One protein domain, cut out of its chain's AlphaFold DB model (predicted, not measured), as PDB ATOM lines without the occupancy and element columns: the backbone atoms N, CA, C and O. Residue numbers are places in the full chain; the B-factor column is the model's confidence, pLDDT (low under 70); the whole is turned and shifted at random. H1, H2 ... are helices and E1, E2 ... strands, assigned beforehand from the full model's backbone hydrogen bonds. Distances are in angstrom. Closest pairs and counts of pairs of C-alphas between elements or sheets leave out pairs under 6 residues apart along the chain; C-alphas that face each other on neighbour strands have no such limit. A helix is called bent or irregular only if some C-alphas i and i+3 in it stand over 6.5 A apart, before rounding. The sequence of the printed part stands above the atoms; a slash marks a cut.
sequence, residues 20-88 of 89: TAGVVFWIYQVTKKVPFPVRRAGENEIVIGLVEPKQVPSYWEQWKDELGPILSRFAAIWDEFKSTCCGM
ATOM      1  N   THR A  20     -24.673   1.824   4.444       83.25
ATOM      2  CA  THR A  20     -23.633   1.818   5.484       83.25
ATOM      3  C   THR A  20     -23.363   3.234   5.992       83.25
ATOM      4  O   THR A  20     -23.326   3.464   7.201       83.25
ATOM      5  N   ALA A  21     -23.249   4.199   5.077       82.00
ATOM      6  CA  ALA A  21     -23.098   5.612   5.395       82.00
ATOM      7  C   ALA A  21     -24.253   6.137   6.262       82.00
ATOM      8  O   ALA A  21     -24.021   6.769   7.293       82.00
ATOM      9  N   GLY A  22     -25.493   5.819   5.885       83.88
ATOM     10  CA  GLY A  22     -26.693   6.190   6.630       83.88
ATOM     11  C   GLY A  22     -26.731   5.591   8.036       83.88
ATOM     12  O   GLY A  22     -27.025   6.304   8.992       83.88
ATOM     13  N   VAL A  23     -26.368   4.313   8.191       85.62
ATOM     14  CA  VAL A  23     -26.313   3.640   9.501       85.62
ATOM     15  C   VAL A  23     -25.277   4.290  10.413       85.62
ATOM     16  O   VAL A  23     -25.587   4.619  11.557       85.62
ATOM     17  N   VAL A  24     -24.060   4.526   9.922       83.75
ATOM     18  CA  VAL A  24     -23.010   5.191  10.709       83.75
ATOM     19  C   VAL A  24     -23.428   6.618  11.071       83.75
ATOM     20  O   VAL A  24     -23.220   7.049  12.206       83.75
ATOM     21  N   PHE A  25     -24.073   7.339  10.150       83.38
ATOM     22  CA  PHE A  25     -24.571   8.687  10.409       83.38
ATOM     23  C   PHE A  25     -25.669   8.682  11.474       83.38
ATOM     24  O   PHE A  25     -25.664   9.521  12.373       83.38
ATOM     25  N   TRP A  26     -26.584   7.717  11.418       84.81
ATOM     26  CA  TRP A  26     -27.629   7.543  12.418       84.81
ATOM     27  C   TRP A  26     -27.047   7.226  13.802       84.81
ATOM     28  O   TRP A  26     -27.402   7.887  14.779       84.81
ATOM     29  N   ILE A  27     -26.084   6.301  13.885       84.94
ATOM     30  CA  ILE A  27     -25.348   6.004  15.123       84.94
ATOM     31  C   ILE A  27     -24.687   7.272  15.666       84.94
ATOM     32  O   ILE A  27     -24.810   7.562  16.858       84.94
ATOM     33  N   TYR A  28     -24.038   8.063  14.809       85.00
ATOM     34  CA  TYR A  28     -23.444   9.336  15.207       85.00
ATOM     35  C   TYR A  28     -24.495  10.332  15.705       85.00
ATOM     36  O   TYR A  28     -24.284  10.980  16.728       85.00
ATOM     37  N   GLN A  29     -25.650  10.447  15.048       83.88
ATOM     38  CA  GLN A  29     -26.711  11.352  15.493       83.88
ATOM     39  C   GLN A  29     -27.215  11.007  16.896       83.88
ATOM     40  O   GLN A  29     -27.372  11.924  17.707       83.88
ATOM     41  N   VAL A  30     -27.392   9.714  17.184       87.06
ATOM     42  CA  VAL A  30     -27.905   9.206  18.466       87.06
ATOM     43  C   VAL A  30     -26.842   9.224  19.568       87.06
ATOM     44  O   VAL A  30     -27.133   9.609  20.695       87.06
ATOM     45  N   THR A  31     -25.605   8.820  19.266       88.25
ATOM     46  CA  THR A  31     -24.565   8.570  20.286       88.25
ATOM     47  C   THR A  31     -23.480   9.642  20.355       88.25
ATOM     48  O   THR A  31     -22.710   9.666  21.312       88.25
ATOM     49  N   LYS A  32     -23.379  10.503  19.333       87.62
ATOM     50  CA  LYS A  32     -22.249  11.422  19.084       87.62
ATOM     51  C   LYS A  32     -20.884  10.722  18.992       87.62
ATOM     52  O   LYS A  32     -19.847  11.374  19.097       87.62
ATOM     53  N   LYS A  33     -20.884   9.407  18.757       88.69
ATOM     54  CA  LYS A  33     -19.703   8.552  18.602       88.69
ATOM     55  C   LYS A  33     -19.707   7.862  17.243       88.69
ATOM     56  O   LYS A  33     -20.740   7.786  16.582       88.69
ATOM     57  N   VAL A  34     -18.545   7.365  16.834       87.81
ATOM     58  CA  VAL A  34     -18.332   6.716  15.536       87.81
ATOM     59  C   VAL A  34     -17.818   5.289  15.735       87.81
ATOM     60  O   VAL A  34     -17.005   5.064  16.635       87.81
ATOM     61  N   PRO A  35     -18.293   4.308  14.948       87.75
ATOM     62  CA  PRO A  35     -17.783   2.948  15.003       87.75
ATOM     63  C   PRO A  35     -16.366   2.909  14.429       87.75
ATOM     64  O   PRO A  35     -16.144   3.261  13.273       87.75
ATOM     65  N   PHE A  36     -15.404   2.479  15.240       86.94
ATOM     66  CA  PHE A  36     -14.003   2.389  14.852       86.94
ATOM     67  C   PHE A  36     -13.369   1.107  15.409       86.94
ATOM     68  O   PHE A  36     -13.709   0.690  16.522       86.94
ATOM     69  N   PRO A  37     -12.452   0.457  14.674       85.38
ATOM     70  CA  PRO A  37     -11.700  -0.679  15.190       85.38
ATOM     71  C   PRO A  37     -10.800  -0.242  16.354       85.38
ATOM     72  O   PRO A  37      -9.797   0.440  16.160       85.38
ATOM     73  N   VAL A  38     -11.156  -0.631  17.579       83.12
ATOM     74  CA  VAL A  38     -10.444  -0.220  18.802       83.12
ATOM     75  C   VAL A  38      -9.358  -1.206  19.219       83.12
ATOM     76  O   VAL A  38      -8.377  -0.804  19.839       83.12
ATOM     77  N   ARG A  39      -9.523  -2.498  18.910       78.31
ATOM     78  CA  ARG A  39      -8.555  -3.562  19.221       78.31
ATOM     79  C   ARG A  39      -8.654  -4.698  18.211       78.31
ATOM     80  O   ARG A  39      -9.726  -4.958  17.670       78.31
ATOM     81  N   ARG A  40      -7.549  -5.419  18.022       72.31
ATOM     82  CA  ARG A  40      -7.580  -6.785  17.488       72.31
ATOM     83  C   ARG A  40      -7.541  -7.744  18.669       72.31
ATOM     84  O   ARG A  40      -6.589  -7.694  19.443       72.31
ATOM     85  N   ALA A  41      -8.593  -8.537  18.848       66.62
ATOM     86  CA  ALA A  41      -8.680  -9.506  19.945       66.62
ATOM     87  C   ALA A  41      -7.974 -10.838  19.609       66.62
ATOM     88  O   ALA A  41      -7.620 -11.588  20.513       66.62
ATOM     89  N   GLY A  42      -7.675 -11.077  18.327       74.50
ATOM     90  CA  GLY A  42      -6.892 -12.206  17.818       74.50
ATOM     91  C   GLY A  42      -6.468 -11.977  16.361       74.50
ATOM     92  O   GLY A  42      -6.710 -10.899  15.816       74.50
ATOM     93  N   GLU A  43      -5.863 -12.979  15.711       72.94
ATOM     94  CA  GLU A  43      -5.410 -12.866  14.307       72.94
ATOM     95  C   GLU A  43      -6.552 -12.544  13.322       72.94
ATOM     96  O   GLU A  43      -6.314 -11.857  12.332       72.94
ATOM     97  N   ASN A  44      -7.792 -12.947  13.634       79.00
ATOM     98  CA  ASN A  44      -8.968 -12.781  12.764       79.00
ATOM     99  C   ASN A  44     -10.136 -12.010  13.405       79.00
ATOM    100  O   ASN A  44     -11.241 -12.021  12.867       79.00
ATOM    101  N   GLU A  45      -9.928 -11.346  14.543       78.88
ATOM    102  CA  GLU A  45     -11.010 -10.657  15.253       78.88
ATOM    103  C   GLU A  45     -10.726  -9.163  15.393       78.88
ATOM    104  O   GLU A  45      -9.718  -8.748  15.976       78.88
ATOM    105  N   ILE A  46     -11.641  -8.346  14.869       82.69
ATOM    106  CA  ILE A  46     -11.614  -6.890  14.985       82.69
ATOM    107  C   ILE A  46     -12.745  -6.473  15.914       82.69
ATOM    108  O   ILE A  46     -13.921  -6.661  15.609       82.69
ATOM    109  N   VAL A  47     -12.383  -5.854  17.034       86.38
ATOM    110  CA  VAL A  47     -13.352  -5.273  17.956       86.38
ATOM    111  C   VAL A  47     -13.687  -3.872  17.463       86.38
ATOM    112  O   VAL A  47     -12.838  -2.977  17.490       86.38
ATOM    113  N   ILE A  48     -14.928  -3.686  17.016       86.81
ATOM    114  CA  ILE A  48     -15.465  -2.375  16.646       86.81
ATOM    115  C   ILE A  48     -16.100  -1.754  17.889       86.81
ATOM    116  O   ILE A  48     -17.031  -2.306  18.468       86.81
ATOM    117  N   GLY A  49     -15.580  -0.602  18.303       88.69
ATOM    118  CA  GLY A  49     -16.085   0.177  19.427       88.69
ATOM    119  C   GLY A  49     -16.627   1.527  18.974       88.69
ATOM    120  O   GLY A  49     -16.272   2.022  17.909       88.69
ATOM    121  N   LEU A  50     -17.473   2.142  19.798       90.31
ATOM    122  CA  LEU A  50     -17.922   3.519  19.590       90.31
ATOM    123  C   LEU A  50     -16.934   4.481  20.252       90.31
ATOM    124  O   LEU A  50     -16.863   4.553  21.481       90.31
ATOM    125  N   VAL A  51     -16.196   5.226  19.435       90.25
ATOM    126  CA  VAL A  51     -15.188   6.203  19.870       90.25
ATOM    127  C   VAL A  51     -15.664   7.627  19.618       90.25
ATOM    128  O   VAL A  51     -16.532   7.871  18.777       90.25
ATOM    129  N   GLU A  52     -15.113   8.589  20.348       91.06
ATOM    130  CA  GLU A  52     -15.387   9.992  20.051       91.06
ATOM    131  C   GLU A  52     -14.695  10.407  18.747       91.06
ATOM    132  O   GLU A  52     -13.548  10.018  18.516       91.06
ATOM    133  N   PRO A  53     -15.311  11.276  17.928       88.00
ATOM    134  CA  PRO A  53     -14.683  11.778  16.707       88.00
ATOM    135  C   PRO A  53     -13.297  12.401  16.930       88.00
ATOM    136  O   PRO A  53     -12.421  12.298  16.079       88.00
ATOM    137  N   LYS A  54     -13.072  13.005  18.106       88.19
ATOM    138  CA  LYS A  54     -11.784  13.603  18.502       88.19
ATOM    139  C   LYS A  54     -10.659  12.578  18.671       88.19
ATOM    140  O   LYS A  54      -9.497  12.959  18.612       88.19
ATOM    141  N   GLN A  55     -10.989  11.307  18.901       87.31
ATOM    142  CA  GLN A  55     -10.011  10.223  19.036       87.31
ATOM    143  C   GLN A  55      -9.518   9.727  17.669       87.31
ATOM    144  O   GLN A  55      -8.453   9.122  17.590       87.31
ATOM    145  N   VAL A  56     -10.271   9.998  16.597       87.56
ATOM    146  CA  VAL A  56      -9.973   9.587  15.215       87.56
ATOM    147  C   VAL A  56     -10.235  10.730  14.219       87.56
ATOM    148  O   VAL A  56     -10.991  10.559  13.260       87.56
ATOM    149  N   PRO A  57      -9.626  11.916  14.424       84.06
ATOM    150  CA  PRO A  57     -10.016  13.136  13.719       84.06
ATOM    151  C   PRO A  57      -9.828  13.020  12.205       84.06
ATOM    152  O   PRO A  57     -10.739  13.350  11.458       84.06
ATOM    153  N   SER A  58      -8.705  12.457  11.748       85.06
ATOM    154  CA  SER A  58      -8.388  12.327  10.320       85.06
ATOM    155  C   SER A  58      -9.378  11.429   9.569       85.06
ATOM    156  O   SER A  58      -9.833  11.781   8.485       85.06
ATOM    157  N   TYR A  59      -9.761  10.294  10.163       82.69
ATOM    158  CA  TYR A  59     -10.743   9.383   9.566       82.69
ATOM    159  C   TYR A  59     -12.140   9.998   9.553       82.69
ATOM    160  O   TYR A  59     -12.879   9.844   8.586       82.69
ATOM    161  N   TRP A  60     -12.500  10.710  10.621       84.69
ATOM    162  CA  TRP A  60     -13.798  11.361  10.706       84.69
ATOM    163  C   TRP A  60     -13.934  12.545   9.748       84.69
ATOM    164  O   TRP A  60     -15.002  12.754   9.181       84.69
ATOM    165  N   GLU A  61     -12.874  13.329   9.555       85.19
ATOM    166  CA  GLU A  61     -12.865  14.432   8.594       85.19
ATOM    167  C   GLU A  61     -13.034  13.939   7.165       85.19
ATOM    168  O   GLU A  61     -13.966  14.381   6.499       85.19
ATOM    169  N   GLN A  62     -12.253  12.938   6.753       84.44
ATOM    170  CA  GLN A  62     -12.424  12.305   5.447       84.44
ATOM    171  C   GLN A  62     -13.854  11.783   5.258       84.44
ATOM    172  O   GLN A  62     -14.476  12.002   4.221       84.44
ATOM    173  N   TRP A  63     -14.408  11.134   6.281       79.88
ATOM    174  CA  TRP A  63     -15.757  10.590   6.209       79.88
ATOM    175  C   TRP A  63     -16.828  11.679   6.073       79.88
ATOM    176  O   TRP A  63     -17.768  11.527   5.296       79.88
ATOM    177  N   LYS A  64     -16.687  12.807   6.782       79.69
ATOM    178  CA  LYS A  64     -17.574  13.968   6.612       79.69
ATOM    179  C   LYS A  64     -17.472  14.559   5.209       79.69
ATOM    180  O   LYS A  64     -18.505  14.922   4.656       79.69
ATOM    181  N   ASP A  65     -16.271  14.649   4.651       84.06
ATOM    182  CA  ASP A  65     -16.057  15.214   3.317       84.06
ATOM    183  C   ASP A  65     -16.667  14.319   2.231       84.06
ATOM    184  O   ASP A  65     -17.357  14.803   1.333       84.06
ATOM    185  N   GLU A  66     -16.501  13.000   2.358       80.06
ATOM    186  CA  GLU A  66     -17.097  12.020   1.447       80.06
ATOM    187  C   GLU A  66     -18.626  11.951   1.585       80.06
ATOM    188  O   GLU A  66     -19.342  11.794   0.591       80.06
ATOM    189  N   LEU A  67     -19.153  12.105   2.804       73.75
ATOM    190  CA  LEU A  67     -20.590  12.029   3.054       73.75
ATOM    191  C   LEU A  67     -21.347  13.337   2.901       73.75
ATOM    192  O   LEU A  67     -22.551  13.283   2.671       73.75
ATOM    193  N   GLY A  68     -20.704  14.497   2.994       74.69
ATOM    194  CA  GLY A  68     -21.336  15.800   2.773       74.69
ATOM    195  C   GLY A  68     -22.245  15.851   1.531       74.69
ATOM    196  O   GLY A  68     -23.427  16.196   1.661       74.69
ATOM    197  N   PRO A  69     -21.774  15.452   0.332       74.62
ATOM    198  CA  PRO A  69     -22.607  15.434  -0.873       74.62
ATOM    199  C   PRO A  69     -23.723  14.376  -0.835       74.62
ATOM    200  O   PRO A  69     -24.770  14.556  -1.456       74.62
ATOM    201  N   ILE A  70     -23.537  13.271  -0.109       72.94
ATOM    202  CA  ILE A  70     -24.550  12.212   0.026       72.94
ATOM    203  C   ILE A  70     -25.651  12.648   0.996       72.94
ATOM    204  O   ILE A  70     -26.831  12.491   0.696       72.94
ATOM    205  N   LEU A  71     -25.280  13.245   2.127       69.50
ATOM    206  CA  LEU A  71     -26.200  13.735   3.150       69.50
ATOM    207  C   LEU A  71     -27.042  14.903   2.644       69.50
ATOM    208  O   LEU A  71     -28.235  14.941   2.911       69.50
ATOM    209  N   SER A  72     -26.452  15.823   1.880       71.81
ATOM    210  CA  SER A  72     -27.194  16.916   1.232       71.81
ATOM    211  C   SER A  72     -28.207  16.396   0.208       71.81
ATOM    212  O   SER A  72     -29.343  16.866   0.181       71.81
ATOM    213  N   ARG A  73     -27.850  15.372  -0.578       72.06
ATOM    214  CA  ARG A  73     -28.807  14.684  -1.461       72.06
ATOM    215  C   ARG A  73     -29.892  13.955  -0.678       72.06
ATOM    216  O   ARG A  73     -31.054  14.025  -1.055       72.06
ATOM    217  N   PHE A  74     -29.534  13.282   0.412       71.31
ATOM    218  CA  PHE A  74     -30.498  12.592   1.264       71.31
ATOM    219  C   PHE A  74     -31.460  13.574   1.942       71.31
ATOM    220  O   PHE A  74     -32.650  13.300   2.002       71.31
ATOM    221  N   ALA A  75     -30.972  14.731   2.393       70.88
ATOM    222  CA  ALA A  75     -31.798  15.799   2.946       70.88
ATOM    223  C   ALA A  75     -32.783  16.343   1.903       70.88
ATOM    224  O   ALA A  75     -33.963  16.464   2.204       70.88
ATOM    225  N   ALA A  76     -32.337  16.569   0.662       75.50
ATOM    226  CA  ALA A  76     -33.222  16.984  -0.427       75.50
ATOM    227  C   ALA A  76     -34.300  15.930  -0.741       75.50
ATOM    228  O   ALA A  76     -35.472  16.272  -0.861       75.50
ATOM    229  N   ILE A  77     -33.923  14.646  -0.802       76.12
ATOM    230  CA  ILE A  77     -34.868  13.532  -0.994       76.12
ATOM    231  C   ILE A  77     -35.842  13.438   0.186       76.12
ATOM    232  O   ILE A  77     -37.024  13.174  -0.005       76.12
ATOM    233  N   TRP A  78     -35.367  13.649   1.412       73.06
ATOM    234  CA  TRP A  78     -36.202  13.645   2.607       73.06
ATOM    235  C   TRP A  78     -37.187  14.815   2.623       73.06
ATOM    236  O   TRP A  78     -38.345  14.614   2.970       73.06
ATOM    237  N   ASP A  79     -36.763  16.011   2.219       78.75
ATOM    238  CA  ASP A  79     -37.640  17.177   2.102       78.75
ATOM    239  C   ASP A  79     -38.683  16.990   0.991       78.75
ATOM    240  O   ASP A  79     -39.844  17.349   1.178       78.75
ATOM    241  N   GLU A  80     -38.312  16.358  -0.126       76.81
ATOM    242  CA  GLU A  80     -39.229  15.974  -1.206       76.81
ATOM    243  C   GLU A  80     -40.215  14.875  -0.768       76.81
ATOM    244  O   GLU A  80     -41.415  14.946  -1.033       76.81
ATOM    245  N   PHE A  81     -39.743  13.879  -0.016       75.88
ATOM    246  CA  PHE A  81     -40.596  12.854   0.580       75.88
ATOM    247  C   PHE A  81     -41.555  13.463   1.607       75.88
ATOM    248  O   PHE A  81     -42.749  13.171   1.598       75.88
ATOM    249  N   LYS A  82     -41.061  14.356   2.469       74.19
ATOM    250  CA  LYS A  82     -41.864  15.051   3.476       74.19
ATOM    251  C   LYS A  82     -42.893  15.973   2.828       74.19
ATOM    252  O   LYS A  82     -44.027  15.994   3.290       74.19
ATOM    253  N   SER A  83     -42.549  16.698   1.765       79.12
ATOM    254  CA  SER A  83     -43.513  17.525   1.031       79.12
ATOM    255  C   SER A  83     -44.563  16.675   0.308       79.12
ATOM    256  O   SER A  83     -45.729  17.050   0.286       79.12
ATOM    257  N   THR A  84     -44.196  15.488  -0.180       73.94
ATOM    258  CA  THR A  84     -45.129  14.536  -0.806       73.94
ATOM    259  C   THR A  84     -46.054  13.864   0.217       73.94
ATOM    260  O   THR A  84     -47.249  13.721  -0.031       73.94
ATOM    261  N   CYS A  85     -45.538  13.474   1.386       65.25
ATOM    262  CA  CYS A  85     -46.319  12.820   2.441       65.25
ATOM    263  C   CYS A  85     -47.116  13.795   3.324       65.25
ATOM    264  O   CYS A  85     -48.152  13.406   3.851       65.25
ATOM    265  N   CYS A  86     -46.661  15.041   3.502       60.34
ATOM    266  CA  CYS A  86     -47.357  16.066   4.291       60.34
ATOM    267  C   CYS A  86     -48.075  17.135   3.446       60.34
ATOM    268  O   CYS A  86     -48.794  17.946   4.016       60.34
ATOM    269  N   GLY A  87     -47.910  17.152   2.118       52.75
ATOM    270  CA  GLY A  87     -48.665  18.005   1.184       52.75
ATOM    271  C   GLY A  87     -49.989  17.396   0.712       52.75
ATOM    272  O   GLY A  87     -50.636  17.935  -0.181       52.75
ATOM    273  N   MET A  88     -50.384  16.264   1.298       45.91
ATOM    274  CA  MET A  88     -51.669  15.604   1.091       45.91
ATOM    275  C   MET A  88     -52.514  15.741   2.369       45.91
ATOM    276  O   MET A  88     -52.880  14.754   3.001       45.91
TER     277      MET A  88
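What this domain is: This is residues 20 to 88 of the 89 residues of an uncharacterized protein of Chloroflexi bacterium (UniProt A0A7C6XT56). A two-stranded hairpin, E1 and E2, makes one end of a long, loose shape, and the bent helix H2 runs away to the other end, with the shorter helix H1 near the middle of the length. Residues 75 to 88, of which 75 to 86 belong to H2, stick out as a free arm; the body without them spans 40 by 20 by 19 A. The printed part has 69 residues, in the order H1, E1, E2, H2, with one antiparallel sheet, E1 - E2; the class is mixed, helices and strands. It is loose, with a radius of gyration of the C-alphas of 16.0 A, and spans 55 by 21 by 19 A.

Where its parts are: E1 is residues 34 to 42, 22.2 A long, and E2 is residues 45 to 51, 18.0 A. H1 is residues 20 to 31, 16.3 A, beginning at C-alpha 20 (-23.633, 1.818, 5.484). H2, residues 57 to 86, was assigned as one helix by its hydrogen bonds but is bent: C-alphas 66 and 69 are 6.9 A apart. Its arms are H2a, residues 57 to 66, and H2b, residues 69 to 86, 25.3 A, ending at C-alpha 86 (-47.357, 16.066, 4.291).

How they stand to each other: E1 and E2 form a hairpin, antiparallel at 149 degrees; N 36 and O 49 are within hydrogen-bond range at 2.8 A, as are N 47 and O 39 at 2.9 A. The closest C-alphas of H1 and E1, those of Tyr 28 and Val 34, are 5.8 A apart. H1 is near H2b, with 6 pairs of C-alphas within 10 A, but apart from H2a. H2a and H2b stand at a steep tilt of 55 degrees. E1 and H2a are only just apart, at 8.1 A. In H1, H2a and H2b every O i to N i+4 pair is within hydrogen-bond range.

The domain as a whole: The C-alphas farthest apart, of Glu 43 and Met 88, are 55.9 A apart. The printed part has no cut, and its three links are tight. The mean pLDDT of the printed part is 79.7; residues 41, 71 and 85 to 88 are under 70.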